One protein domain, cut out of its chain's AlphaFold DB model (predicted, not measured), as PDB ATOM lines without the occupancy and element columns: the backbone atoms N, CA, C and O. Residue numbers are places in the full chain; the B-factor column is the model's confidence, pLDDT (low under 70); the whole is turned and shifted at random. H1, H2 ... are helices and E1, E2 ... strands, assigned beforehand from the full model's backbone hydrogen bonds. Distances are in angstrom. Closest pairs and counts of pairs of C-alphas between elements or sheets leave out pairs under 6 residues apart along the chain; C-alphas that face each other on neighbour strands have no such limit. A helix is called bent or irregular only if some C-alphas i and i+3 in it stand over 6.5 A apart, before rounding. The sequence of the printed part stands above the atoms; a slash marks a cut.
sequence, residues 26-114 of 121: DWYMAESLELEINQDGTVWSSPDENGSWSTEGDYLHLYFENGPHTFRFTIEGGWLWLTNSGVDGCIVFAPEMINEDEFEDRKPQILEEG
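This is residues 26 to 114 of the 121 residues of an uncharacterized protein of uncultured marine group II/III euryarchaeote SAT1000_06_E06 (UniProt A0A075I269). One sheet of eight strands curls round into a small barrel, nearly closed where its edge strands E1 and E8 come together, and the helix H1 lies across the outside near that seam. The 89 printed residues run E1 to E8, then H1; the sheet's order is the chain's, antiparallel throughout. The class is mixed, helices and strands; the whole is compact, with a radius of gyration of the C-alphas of 13.2 A and spans of 35 by 26 by 23 A.

Start with the strands, E1 at residues 26 to 29, E2 at 32 to 37, E3 at 42 to 46, E4 at 49 to 56, E5 at 59 to 64, E6 at 67 to 76, E7 at 79 to 83 and E8 at 91 to 93. They form a meander, each the antiparallel neighbour of the one before, and a folded sheet, bent back on itself: E1, E2 and E3 face E5 to E8, with E4 as the hinge. For E1 and E2, find N 27 and O 35 within hydrogen-bond range at 2.8 A; for E6 and E7, N 72 and O 83 at 2.8 A. The closest C-alphas of E1 and E8, Tyr 28 and Phe 93, are 5.1 A apart. H1, residues 100 to 113, is on the sheet at a height of 9.8 A, across the strands, at 73 degrees to E1 on the local plane. Its closest C-alpha pair with E6 is Ile 110 and Glu 76, 6.8 A. It is irregular, but only just: C-alphas 105 and 108 are 6.6 A apart; 8 of 10 O i to N i+4 pairs are within hydrogen-bond range.

Find C-alpha 26 at (314.184, 152.945, 212.368), where E1 begins. E6, the longest strand, runs 27.5 A, and E4 21.8 A. H1 runs 20.4 A to C-alpha 113 at (322.041, 170.363, 200.498).

The C-alphas farthest apart, of Glu 65 and Glu 113, are 36.7 A apart. The printed part has no cut, and no link is long. Residues 85 to 88 and 114 have pLDDT under 70.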
ATOM      1  N   ASP A  26     313.125 153.914 212.611       96.50
ATOM      2  CA  ASP A  26     314.184 152.945 212.368       96.50
ATOM      3  C   ASP A  26     315.310 153.629 211.586       96.50
ATOM      4  O   ASP A  26     315.086 154.257 210.549       96.50
ATOM      5  N   TRP A  27     316.533 153.492 212.083       97.12
ATOM      6  CA  TRP A  27     317.708 154.180 211.575       97.12
ATOM      7  C   TRP A  27     318.776 153.165 211.179       97.12
ATOM      8  O   TRP A  27     319.271 152.376 211.993       97.12
ATOM      9  N   TYR A  28     319.138 153.198 209.900       96.69
ATOM     10  CA  TYR A  28     319.975 152.193 209.261       96.69
ATOM     11  C   TYR A  28     321.340 152.747 208.866       96.69
ATOM     12  O   TYR A  28     321.456 153.870 208.373       96.69
ATOM     13  N   MET A  29     322.371 151.919 208.999       94.62
ATOM     14  CA  MET A  29     323.638 152.101 208.301       94.62
ATOM     15  C   MET A  29     323.688 151.097 207.152       94.62
ATOM     16  O   MET A  29     323.931 149.908 207.357       94.62
ATOM     17  N   ALA A  30     323.406 151.591 205.945       94.50
ATOM     18  CA  ALA A  30     323.151 150.761 204.773       94.50
ATOM     19  C   ALA A  30     322.116 149.653 205.074       94.50
ATOM     20  O   ALA A  30     320.944 149.943 205.320       94.50
ATOM     21  N   GLU A  31     322.537 148.388 205.049       95.75
ATOM     22  CA  GLU A  31     321.658 147.228 205.215       95.75
ATOM     23  C   GLU A  31     321.449 146.827 206.690       95.75
ATOM     24  O   GLU A  31     320.690 145.899 206.981       95.75
ATOM     25  N   SER A  32     322.104 147.513 207.629       95.12
ATOM     26  CA  SER A  32     322.062 147.198 209.059       95.12
ATOM     27  C   SER A  32     321.150 148.155 209.816       95.12
ATOM     28  O   SER A  32     321.310 149.368 209.713       95.12
ATOM     29  N   LEU A  33     320.210 147.619 210.601       95.88
ATOM     30  CA  LEU A  33     319.472 148.408 211.592       95.88
ATOM     31  C   LEU A  33     320.400 148.677 212.779       95.88
ATOM     32  O   LEU A  33     320.815 147.730 213.445       95.88
ATOM     33  N   GLU A  34     320.705 149.946 213.027       94.88
ATOM     34  CA  GLU A  34     321.651 150.359 214.073       94.88
ATOM     35  C   GLU A  34     320.960 151.072 215.237       94.88
ATOM     36  O   GLU A  34     321.495 151.119 216.342       94.88
ATOM     37  N   LEU A  35     319.785 151.661 215.005       95.00
ATOM     38  CA  LEU A  35     319.047 152.358 216.048       95.00
ATOM     39  C   LEU A  35     317.542 152.320 215.761       95.00
ATOM     40  O   LEU A  35     317.097 152.702 214.688       95.00
ATOM     41  N   GLU A  36     316.751 151.887 216.733       96.31
ATOM     42  CA  GLU A  36     315.287 151.949 216.711       96.31
ATOM     43  C   GLU A  36     314.853 152.837 217.878       96.31
ATOM     44  O   GLU A  36     315.110 152.517 219.044       96.31
ATOM     45  N   ILE A  37     314.246 153.986 217.570       94.88
ATOM     46  CA  ILE A  37     313.755 154.945 218.563       94.88
ATOM     47  C   ILE A  37     312.234 154.897 218.560       94.88
ATOM     48  O   ILE A  37     311.590 155.341 217.611       94.88
ATOM     49  N   ASN A  38     311.655 154.409 219.652       92.94
ATOM     50  CA  ASN A  38     310.219 154.203 219.767       92.94
ATOM     51  C   ASN A  38     309.522 155.382 220.453       92.94
ATOM     52  O   ASN A  38     310.036 155.984 221.400       92.94
ATOM     53  N   GLN A  39     308.288 155.662 220.030       89.31
ATOM     54  CA  GLN A  39     307.442 156.716 220.607       89.31
ATOM     55  C   GLN A  39     307.117 156.488 222.094       89.31
ATOM     56  O   GLN A  39     306.786 157.426 222.811       89.31
ATOM     57  N   ASP A  40     307.232 155.250 222.582       88.62
ATOM     58  CA  ASP A  40     307.017 154.900 223.989       88.62
ATOM     59  C   ASP A  40     308.193 155.280 224.913       88.62
ATOM     60  O   ASP A  40     308.141 155.034 226.121       88.62
ATOM     61  N   GLY A  41     309.243 155.893 224.356       89.81
ATOM     62  CA  GLY A  41     310.440 156.311 225.078       89.81
ATOM     63  C   GLY A  41     311.525 155.239 225.170       89.81
ATOM     64  O   GLY A  41     312.540 155.479 225.834       89.81
ATOM     65  N   THR A  42     311.344 154.081 224.530       93.19
ATOM     66  CA  THR A  42     312.369 153.033 224.445       93.19
ATOM     67  C   THR A  42     313.282 153.230 223.241       93.19
ATOM     68  O   THR A  42     312.896 153.805 222.224       93.19
ATOM     69  N   VAL A  43     314.527 152.782 223.380       94.75
ATOM     70  CA  VAL A  43     315.506 152.759 222.292       94.75
ATOM     71  C   VAL A  43     316.214 151.413 222.259       94.75
ATOM     72  O   VAL A  43     316.549 150.848 223.307       94.75
ATOM     73  N   TRP A  44     316.453 150.913 221.057       94.56
ATOM     74  CA  TRP A  44     317.235 149.713 220.794       94.56
ATOM     75  C   TRP A  44     318.406 150.064 219.873       94.56
ATOM     76  O   TRP A  44     318.219 150.768 218.889       94.56
ATOM     77  N   SER A  45     319.609 149.609 220.221       90.25
ATOM     78  CA  SER A  45     320.844 149.758 219.427       90.25
ATOM     79  C   SER A  45     321.360 148.386 218.989       90.25
ATOM     80  O   SER A  45     321.771 148.158 217.856       90.25
ATOM     81  N   SER A  46     321.296 147.411 219.897       87.75
ATOM     82  CA  SER A  46     321.685 146.032 219.619       87.75
ATOM     83  C   SER A  46     320.978 145.069 220.583       87.75
ATOM     84  O   SER A  46     320.356 145.517 221.552       87.75
ATOM     85  N   PRO A  47     321.042 143.737 220.377       84.12
ATOM     86  CA  PRO A  47     320.365 142.768 221.247       84.12
ATOM     87  C   PRO A  47     320.693 142.907 222.742       84.12
ATOM     88  O   PRO A  47     319.832 142.625 223.576       84.12
ATOM     89  N   ASP A  48     321.909 143.355 223.060       84.00
ATOM     90  CA  ASP A  48     322.402 143.554 224.427       84.00
ATOM     91  C   ASP A  48     322.388 145.037 224.856       84.00
ATOM     92  O   ASP A  48     322.808 145.366 225.963       84.00
ATOM     93  N   GLU A  49     321.912 145.941 223.993       86.44
ATOM     94  CA  GLU A  49     321.914 147.387 224.218       86.44
ATOM     95  C   GLU A  49     320.530 147.971 223.920       86.44
ATOM     96  O   GLU A  49     320.227 148.460 222.828       86.44
ATOM     97  N   ASN A  50     319.672 147.883 224.933       90.88
ATOM     98  CA  ASN A  50     318.356 148.500 224.979       90.88
ATOM     99  C   ASN A  50     318.290 149.496 226.142       90.88
ATOM    100  O   ASN A  50     319.036 149.411 227.122       90.88
ATOM    101  N   GLY A  51     317.435 150.497 226.001       93.19
ATOM    102  CA  GLY A  51     317.440 151.627 226.909       93.19
ATOM    103  C   GLY A  51     316.237 152.531 226.751       93.19
ATOM    104  O   GLY A  51     315.197 152.154 226.211       93.19
ATOM    105  N   SER A  52     316.402 153.756 227.232       94.38
ATOM    106  CA  SER A  52     315.429 154.833 227.037       94.38
ATOM    107  C   SER A  52     316.079 156.035 226.373       94.38
ATOM    108  O   SER A  52     317.306 156.164 226.386       94.38
ATOM    109  N   TRP A  53     315.267 156.916 225.801       94.38
ATOM    110  CA  TRP A  53     315.754 158.128 225.157       94.38
ATOM    111  C   TRP A  53     314.967 159.370 225.582       94.38
ATOM    112  O   TRP A  53     313.832 159.304 226.071       94.38
ATOM    113  N   SER A  54     315.596 160.526 225.400       90.75
ATOM    114  CA  SER A  54     314.956 161.836 225.506       90.75
ATOM    115  C   SER A  54     315.641 162.846 224.588       90.75
ATOM    116  O   SER A  54     316.750 162.617 224.102       90.75
ATOM    117  N   THR A  55     314.975 163.975 224.353       90.75
ATOM    118  CA  THR A  55     315.547 165.110 223.623       90.75
ATOM    119  C   THR A  55     315.487 166.381 224.466       90.75
ATOM    120  O   THR A  55     314.511 166.615 225.183       90.75
ATOM    121  N   GLU A  56     316.536 167.197 224.388       88.81
ATOM    122  CA  GLU A  56     316.613 168.526 225.003       88.81
ATOM    123  C   GLU A  56     317.220 169.512 223.993       88.81
ATOM    124  O   GLU A  56     318.432 169.557 223.785       88.81
ATOM    125  N   GLY A  57     316.376 170.307 223.326       87.25
ATOM    126  CA  GLY A  57     316.820 171.170 222.226       87.25
ATOM    127  C   GLY A  57     317.409 170.347 221.074       87.25
ATOM    128  O   GLY A  57     316.783 169.395 220.623       87.25
ATOM    129  N   ASP A  58     318.628 170.686 220.647       87.50
ATOM    130  CA  ASP A  58     319.362 169.975 219.586       87.50
ATOM    131  C   ASP A  58     320.054 168.689 220.089       87.50
ATOM    132  O   ASP A  58     320.897 168.128 219.384       87.50
ATOM    133  N   TYR A  59     319.796 168.250 221.327       89.44
ATOM    134  CA  TYR A  59     320.486 167.115 221.937       89.44
ATOM    135  C   TYR A  59     319.587 165.889 222.080       89.44
ATOM    136  O   TYR A  59     318.472 165.975 222.589       89.44
ATOM    137  N   LEU A  60     320.118 164.741 221.667       92.25
ATOM    138  CA  LEU A  60     319.590 163.404 221.896       92.25
ATOM    139  C   LEU A  60     320.342 162.786 223.073       92.25
ATOM    140  O   LEU A  60     321.571 162.681 223.047       92.25
ATOM    141  N   HIS A  61     319.604 162.328 224.077       92.69
ATOM    142  CA  HIS A  61     320.142 161.563 225.192       92.69
ATOM    143  C   HIS A  61     319.683 160.112 225.081       92.69
ATOM    144  O   HIS A  61     318.486 159.844 225.015       92.69
ATOM    145  N   LEU A  62     320.639 159.186 225.086       92.56
ATOM    146  CA  LEU A  62     320.399 157.746 225.112       92.56
ATOM    147  C   LEU A  62     320.857 157.199 226.460       92.56
ATOM    148  O   LEU A  62     321.965 157.496 226.908       92.56
ATOM    149  N   TYR A  63     320.015 156.410 227.113       92.81
ATOM    150  CA  TYR A  63     320.274 155.844 228.433       92.81
ATOM    151  C   TYR A  63     320.274 154.323 228.342       92.81
ATOM    152  O   TYR A  63     319.214 153.697 228.403       92.81
ATOM    153  N   PHE A  64     321.466 153.749 228.221       91.19
ATOM    154  CA  PHE A  64     321.700 152.309 228.198       91.19
ATOM    155  C   PHE A  64     322.299 151.833 229.531       91.19
ATOM    156  O   PHE A  64     322.745 152.636 230.357       91.19
ATOM    157  N   GLU A  65     322.335 150.516 229.755       87.88
ATOM    158  CA  GLU A  65     322.918 149.938 230.978       87.88
ATOM    159  C   GLU A  65     324.426 150.216 231.119       87.88
ATOM    160  O   GLU A  65     324.938 150.342 232.235       87.88
ATOM    161  N   ASN A  66     325.143 150.329 229.997       84.62
ATOM    162  CA  ASN A  66     326.579 150.626 229.944       84.62
ATOM    163  C   ASN A  66     326.904 152.108 230.240       84.62
ATOM    164  O   ASN A  66     328.044 152.420 230.598       84.62
ATOM    165  N   GLY A  67     325.916 153.002 230.156       86.44
ATOM    166  CA  GLY A  67     326.038 154.417 230.483       86.44
ATOM    167  C   GLY A  67     325.155 155.321 229.614       86.44
ATOM    168  O   GLY A  67     324.593 154.892 228.608       86.44
ATOM    169  N   PRO A  68     325.011 156.602 230.001       90.00
ATOM    170  CA  PRO A  68     324.329 157.582 229.173       90.00
ATOM    171  C   PRO A  68     325.238 158.084 228.046       90.00
ATOM    172  O   PRO A  68     326.400 158.432 228.272       90.00
ATOM    173  N   HIS A  69     324.667 158.224 226.856       90.00
ATOM    174  CA  HIS A  69     325.277 158.888 225.712       90.00
ATOM    175  C   HIS A  69     324.492 160.154 225.380       90.00
ATOM    176  O   HIS A  69     323.276 160.220 225.544       90.00
ATOM    177  N   THR A  70     325.186 161.203 224.955       91.19
ATOM    178  CA  THR A  70     324.553 162.454 224.529       91.19
ATOM    179  C   THR A  70     325.144 162.868 223.201       91.19
ATOM    180  O   THR A  70     326.363 162.977 223.074       91.19
ATOM    181  N   PHE A  71     324.280 163.098 222.228       91.31
ATOM    182  CA  PHE A  71     324.647 163.520 220.889       91.31
ATOM    183  C   PHE A  71     323.941 164.824 220.588       91.31
ATOM    184  O   PHE A  71     322.801 165.017 221.001       91.31
ATOM    185  N   ARG A  72     324.596 165.719 219.857       90.50
ATOM    186  CA  ARG A  72     323.846 166.719 219.109       90.50
ATOM    187  C   ARG A  72     323.284 166.023 217.874       90.50
ATOM    188  O   ARG A  72     324.005 165.231 217.264       90.50
ATOM    189  N   PHE A  73     322.035 166.293 217.527       90.44
ATOM    190  CA  PHE A  73     321.387 165.668 216.384       90.44
ATOM    191  C   PHE A  73     320.708 166.689 215.477       90.44
ATOM    192  O   PHE A  73     320.360 167.790 215.899       90.44
ATOM    193  N   THR A  74     320.517 166.299 214.224       90.38
ATOM    194  CA  THR A  74     319.581 166.943 213.303       90.38
ATOM    195  C   THR A  74     319.057 165.914 212.310       90.38
ATOM    196  O   THR A  74     319.662 164.852 212.129       90.38
ATOM    197  N   ILE A  75     317.933 166.230 211.673       90.50
ATOM    198  CA  ILE A  75     317.332 165.409 210.629       90.50
ATOM    199  C   ILE A  75     317.279 166.240 209.358       90.50
ATOM    200  O   ILE A  75     316.525 167.204 209.270       90.50
ATOM    201  N   GLU A  76     318.086 165.856 208.377       89.44
ATOM    202  CA  GLU A  76     318.223 166.559 207.099       89.44
ATOM    203  C   GLU A  76     318.033 165.561 205.966       89.44
ATOM    204  O   GLU A  76     318.573 164.455 206.008       89.44
ATOM    205  N   GLY A  77     317.204 165.907 204.979       88.38
ATOM    206  CA  GLY A  77     316.832 164.977 203.904       88.38
ATOM    207  C   GLY A  77     316.128 163.701 204.395       88.38
ATOM    208  O   GLY A  77     316.114 162.699 203.685       88.38
ATOM    209  N   GLY A  78     315.575 163.721 205.616       90.94
ATOM    210  CA  GLY A  78     315.007 162.549 206.290       90.94
ATOM    211  C   GLY A  78     316.043 161.612 206.916       90.94
ATOM    212  O   GLY A  78     315.670 160.549 207.389       90.94
ATOM    213  N   TRP A  79     317.327 161.976 206.911       93.88
ATOM    214  CA  TRP A  79     318.417 161.185 207.481       93.88
ATOM    215  C   TRP A  79     318.809 161.736 208.845       93.88
ATOM    216  O   TRP A  79     318.811 162.952 209.039       93.88
ATOM    217  N   LEU A  80     319.161 160.851 209.772       93.94
ATOM    218  CA  LEU A  80     319.606 161.224 211.108       93.94
ATOM    219  C   LEU A  80     321.113 161.465 211.110       93.94
ATOM    220  O   LEU A  80     321.898 160.592 210.736       93.94
ATOM    221  N   TRP A  81     321.510 162.635 211.594       92.81
ATOM    222  CA  TRP A  81     322.905 163.035 211.732       92.81
ATOM    223  C   TRP A  81     323.209 163.245 213.207       92.81
ATOM    224  O   TRP A  81     322.616 164.119 213.839       92.81
ATOM    225  N   LEU A  82     324.130 162.456 213.756       91.94
ATOM    226  CA  LEU A  82     324.578 162.551 215.141       91.94
ATOM    227  C   LEU A  82     326.028 163.024 215.200       91.94
ATOM    228  O   LEU A  82     326.892 162.499 214.501       91.94
ATOM    229  N   THR A  83     326.323 163.949 216.105       89.12
ATOM    230  CA  THR A  83     327.696 164.315 216.464       89.12
ATOM    231  C   THR A  83     327.865 164.333 217.979       89.12
ATOM    232  O   THR A  83     326.916 164.556 218.737       89.12
ATOM    233  N   ASN A  84     329.082 164.089 218.449       81.81
ATOM    234  CA  ASN A  84     329.445 164.226 219.852       81.81
ATOM    235  C   ASN A  84     330.623 165.195 219.965       81.81
ATOM    236  O   ASN A  84     331.559 165.147 219.169       81.81
ATOM    237  N   SER A  85     330.579 166.067 220.971       65.19
ATOM    238  CA  SER A  85     331.626 167.044 221.262       65.19
ATOM    239  C   SER A  85     333.000 166.372 221.404       65.19
ATOM    240  O   SER A  85     333.331 165.851 222.467       65.19
ATOM    241  N   GLY A  86     333.820 166.426 220.352       61.34
ATOM    242  CA  GLY A  86     335.180 165.875 220.339       61.34
ATOM    243  C   GLY A  86     335.441 164.774 219.309       61.34
ATOM    244  O   GLY A  86     336.563 164.268 219.275       61.34
ATOM    245  N   VAL A  87     334.458 164.416 218.478       64.12
ATOM    246  CA  VAL A  87     334.653 163.558 217.301       64.12
ATOM    247  C   VAL A  87     334.495 164.413 216.046       64.12
ATOM    248  O   VAL A  87     333.503 165.124 215.917       64.12
ATOM    249  N   ASP A  88     335.475 164.355 215.142       68.69
ATOM    250  CA  ASP A  88     335.372 165.011 213.840       68.69
ATOM    251  C   ASP A  88     334.326 164.278 212.981       68.69
ATOM    252  O   ASP A  88     334.417 163.064 212.774       68.69
ATOM    253  N   GLY A  89     333.346 165.024 212.468       79.69
ATOM    254  CA  GLY A  89     332.296 164.521 211.583       79.69
ATOM    255  C   GLY A  89     331.016 164.046 212.281       79.69
ATOM    256  O   GLY A  89     330.798 164.246 213.478       79.69
ATOM    257  N   CYS A  90     330.143 163.426 211.483       87.31
ATOM    258  CA  CYS A  90     328.850 162.906 211.917       87.31
ATOM    259  C   CYS A  90     328.728 161.403 211.693       87.31
ATOM    260  O   CYS A  90     329.173 160.866 210.676       87.31
ATOM    261  N   ILE A  91     328.057 160.750 212.636       90.00
ATOM    262  CA  ILE A  91     327.474 159.426 212.453       90.00
ATOM    263  C   ILE A  91     326.141 159.642 211.743       90.00
ATOM    264  O   ILE A  91     325.350 160.491 212.150       90.00
ATOM    265  N   VAL A  92     325.926 158.916 210.654       92.56
ATOM    266  CA  VAL A  92     324.810 159.151 209.743       92.56
ATOM    267  C   VAL A  92     323.981 157.884 209.642       92.56
ATOM    268  O   VAL A  92     324.554 156.807 209.482       92.56
ATOM    269  N   PHE A  93     322.659 158.028 209.686       95.31
ATOM    270  CA  PHE A  93     321.725 156.929 209.493       95.31
ATOM    271  C   PHE A  93     320.633 157.288 208.486       95.31
ATOM    272  O   PHE A  93     320.095 158.398 208.492       95.31
ATOM    273  N   ALA A  94     320.296 156.324 207.637       96.12
ATOM    274  CA  ALA A  94     319.190 156.407 206.698       96.12
ATOM    275  C   ALA A  94     317.871 156.006 207.386       96.12
ATOM    276  O   ALA A  94     317.892 155.152 208.271       96.12
ATOM    277  N   PRO A  95     316.722 156.562 206.968       95.19
ATOM    278  CA  PRO A  95     315.406 156.197 207.508       95.19
ATOM    279  C   PRO A  95     314.876 154.859 206.961       95.19
ATOM    280  O   PRO A  95     313.773 154.431 207.287       95.19
ATOM    281  N   GLU A  96     315.613 154.231 206.045       95.12
ATOM    282  CA  GLU A  96     315.230 152.990 205.387       95.12
ATOM    283  C   GLU A  96     316.482 152.155 205.095       95.12
ATOM    284  O   GLU A  96     317.579 152.690 204.911       95.12
ATOM    285  N   MET A  97     316.305 150.838 205.030       96.50
ATOM    286  CA  MET A  97     317.365 149.912 204.647       96.50
ATOM    287  C   MET A  97     317.700 150.084 203.160       96.50
ATOM    288  O   MET A  97     316.864 149.810 202.295       96.50
ATOM    289  N   ILE A  98     318.935 150.485 202.866       96.00
ATOM    290  CA  ILE A  98     319.461 150.660 201.504       96.00
ATOM    291  C   ILE A  98     320.802 149.944 201.360       96.00
ATOM    292  O   ILE A  98     321.476 149.673 202.344       96.00
ATOM    293  N   ASN A  99     321.209 149.621 200.136       96.94
ATOM    294  CA  ASN A  99     322.522 149.008 199.928       96.94
ATOM    295  C   ASN A  99     323.661 150.020 200.177       96.94
ATOM    296  O   ASN A  99     323.447 151.230 200.127       96.94
ATOM    297  N   GLU A 100     324.869 149.512 200.432       95.56
ATOM    298  CA  GLU A 100     326.051 150.330 200.749       95.56
ATOM    299  C   GLU A 100     326.389 151.354 199.654       95.56
ATOM    300  O   GLU A 100     326.655 152.512 199.969       95.56
ATOM    301  N   ASP A 101     326.301 150.962 198.377       96.12
ATOM    302  CA  ASP A 101     326.574 151.862 197.249       96.12
ATOM    303  C   ASP A 101     325.590 153.049 197.239       96.12
ATOM    304  O   ASP A 101     325.993 154.206 197.139       96.12
ATOM    305  N   GLU A 102     324.293 152.783 197.410       95.25
ATOM    306  CA  GLU A 102     323.259 153.819 197.482       95.25
ATOM    307  C   GLU A 102     323.416 154.700 198.729       95.25
ATOM    308  O   GLU A 102     323.187 155.913 198.665       95.25
ATOM    309  N   PHE A 103     323.816 154.109 199.858       94.12
ATOM    310  CA  PHE A 103     324.055 154.847 201.092       94.12
ATOM    311  C   PHE A 103     325.159 155.893 200.908       94.12
ATOM    312  O   PHE A 103     324.954 157.076 201.203       94.12
ATOM    313  N   GLU A 104     326.303 155.475 200.366       92.56
ATOM    314  CA  GLU A 104     327.448 156.354 200.121       92.56
ATOM    315  C   GLU A 104     327.200 157.349 198.977       92.56
ATOM    316  O   GLU A 104     327.738 158.455 199.016       92.56
ATOM    317  N   ASP A 105     326.335 157.026 198.010       93.88
ATOM    318  CA  ASP A 105     325.942 157.956 196.944       93.88
ATOM    319  C   ASP A 105     324.988 159.062 197.439       93.88
ATOM    320  O   ASP A 105     325.089 160.212 196.994       93.88
ATOM    321  N   ARG A 106     324.052 158.748 198.351       91.19
ATOM    322  CA  ARG A 106     323.044 159.704 198.869       91.19
ATOM    323  C   ARG A 106     323.592 160.605 199.974       91.19
ATOM    324  O   ARG A 106     323.271 161.794 200.008       91.19
ATOM    325  N   LYS A 107     324.435 160.066 200.854       87.38
ATOM    326  CA  LYS A 107     325.035 160.784 201.990       87.38
ATOM    327  C   LYS A 107     325.672 162.143 201.628       87.38
ATOM    328  O   LYS A 107     325.334 163.121 202.293       87.38
ATOM    329  N   PRO A 108     326.555 162.273 200.614       83.44
ATOM    330  CA  PRO A 108     327.169 163.558 200.277       83.44
ATOM    331  C   PRO A 108     326.162 164.556 199.701       83.44
ATOM    332  O   PRO A 108     326.262 165.737 200.005       83.44
ATOM    333  N   GLN A 109     325.165 164.095 198.937       83.19
ATOM    334  CA  GLN A 109     324.129 164.967 198.368       83.19
ATOM    335  C   GLN A 109     323.332 165.649 199.482       83.19
ATOM    336  O   GLN A 109     323.142 166.861 199.469       83.19
ATOM    337  N   ILE A 110     322.946 164.878 200.500       83.00
ATOM    338  CA  ILE A 110     322.224 165.400 201.664       83.00
ATOM    339  C   ILE A 110     323.121 166.324 202.494       83.00
ATOM    340  O   ILE A 110     322.636 167.307 203.044       83.00
ATOM    341  N   LEU A 111     324.427 166.048 202.569       77.94
ATOM    342  CA  LEU A 111     325.365 166.902 203.293       77.94
ATOM    343  C   LEU A 111     325.624 168.248 202.606       77.94
ATOM    344  O   LEU A 111     325.777 169.249 203.299       77.94
ATOM    345  N   GLU A 112     325.664 168.285 201.275       76.12
ATOM    346  CA  GLU A 112     325.807 169.529 200.505       76.12
ATOM    347  C   GLU A 112     324.514 170.360 200.479       76.12
ATOM    348  O   GLU A 112     324.566 171.591 200.443       76.12
ATOM    349  N   GLU A 113     323.352 169.702 200.482       72.75
ATOM    350  CA  GLU A 113     322.041 170.363 200.498       72.75
ATOM    351  C   GLU A 113     321.604 170.784 201.909       72.75
ATOM    352  O   GLU A 113     320.919 171.797 202.077       72.75
ATOM    353  N   GLY A 114     322.002 170.015 202.922       63.62
ATOM    354  CA  GLY A 114     321.722 170.270 204.329       63.62
ATOM    355  C   GLY A 114     322.658 171.327 204.909       63.62
ATOM    356  O   GLY A 114     323.844 171.390 204.597       63.62
TER     357      GLY A 114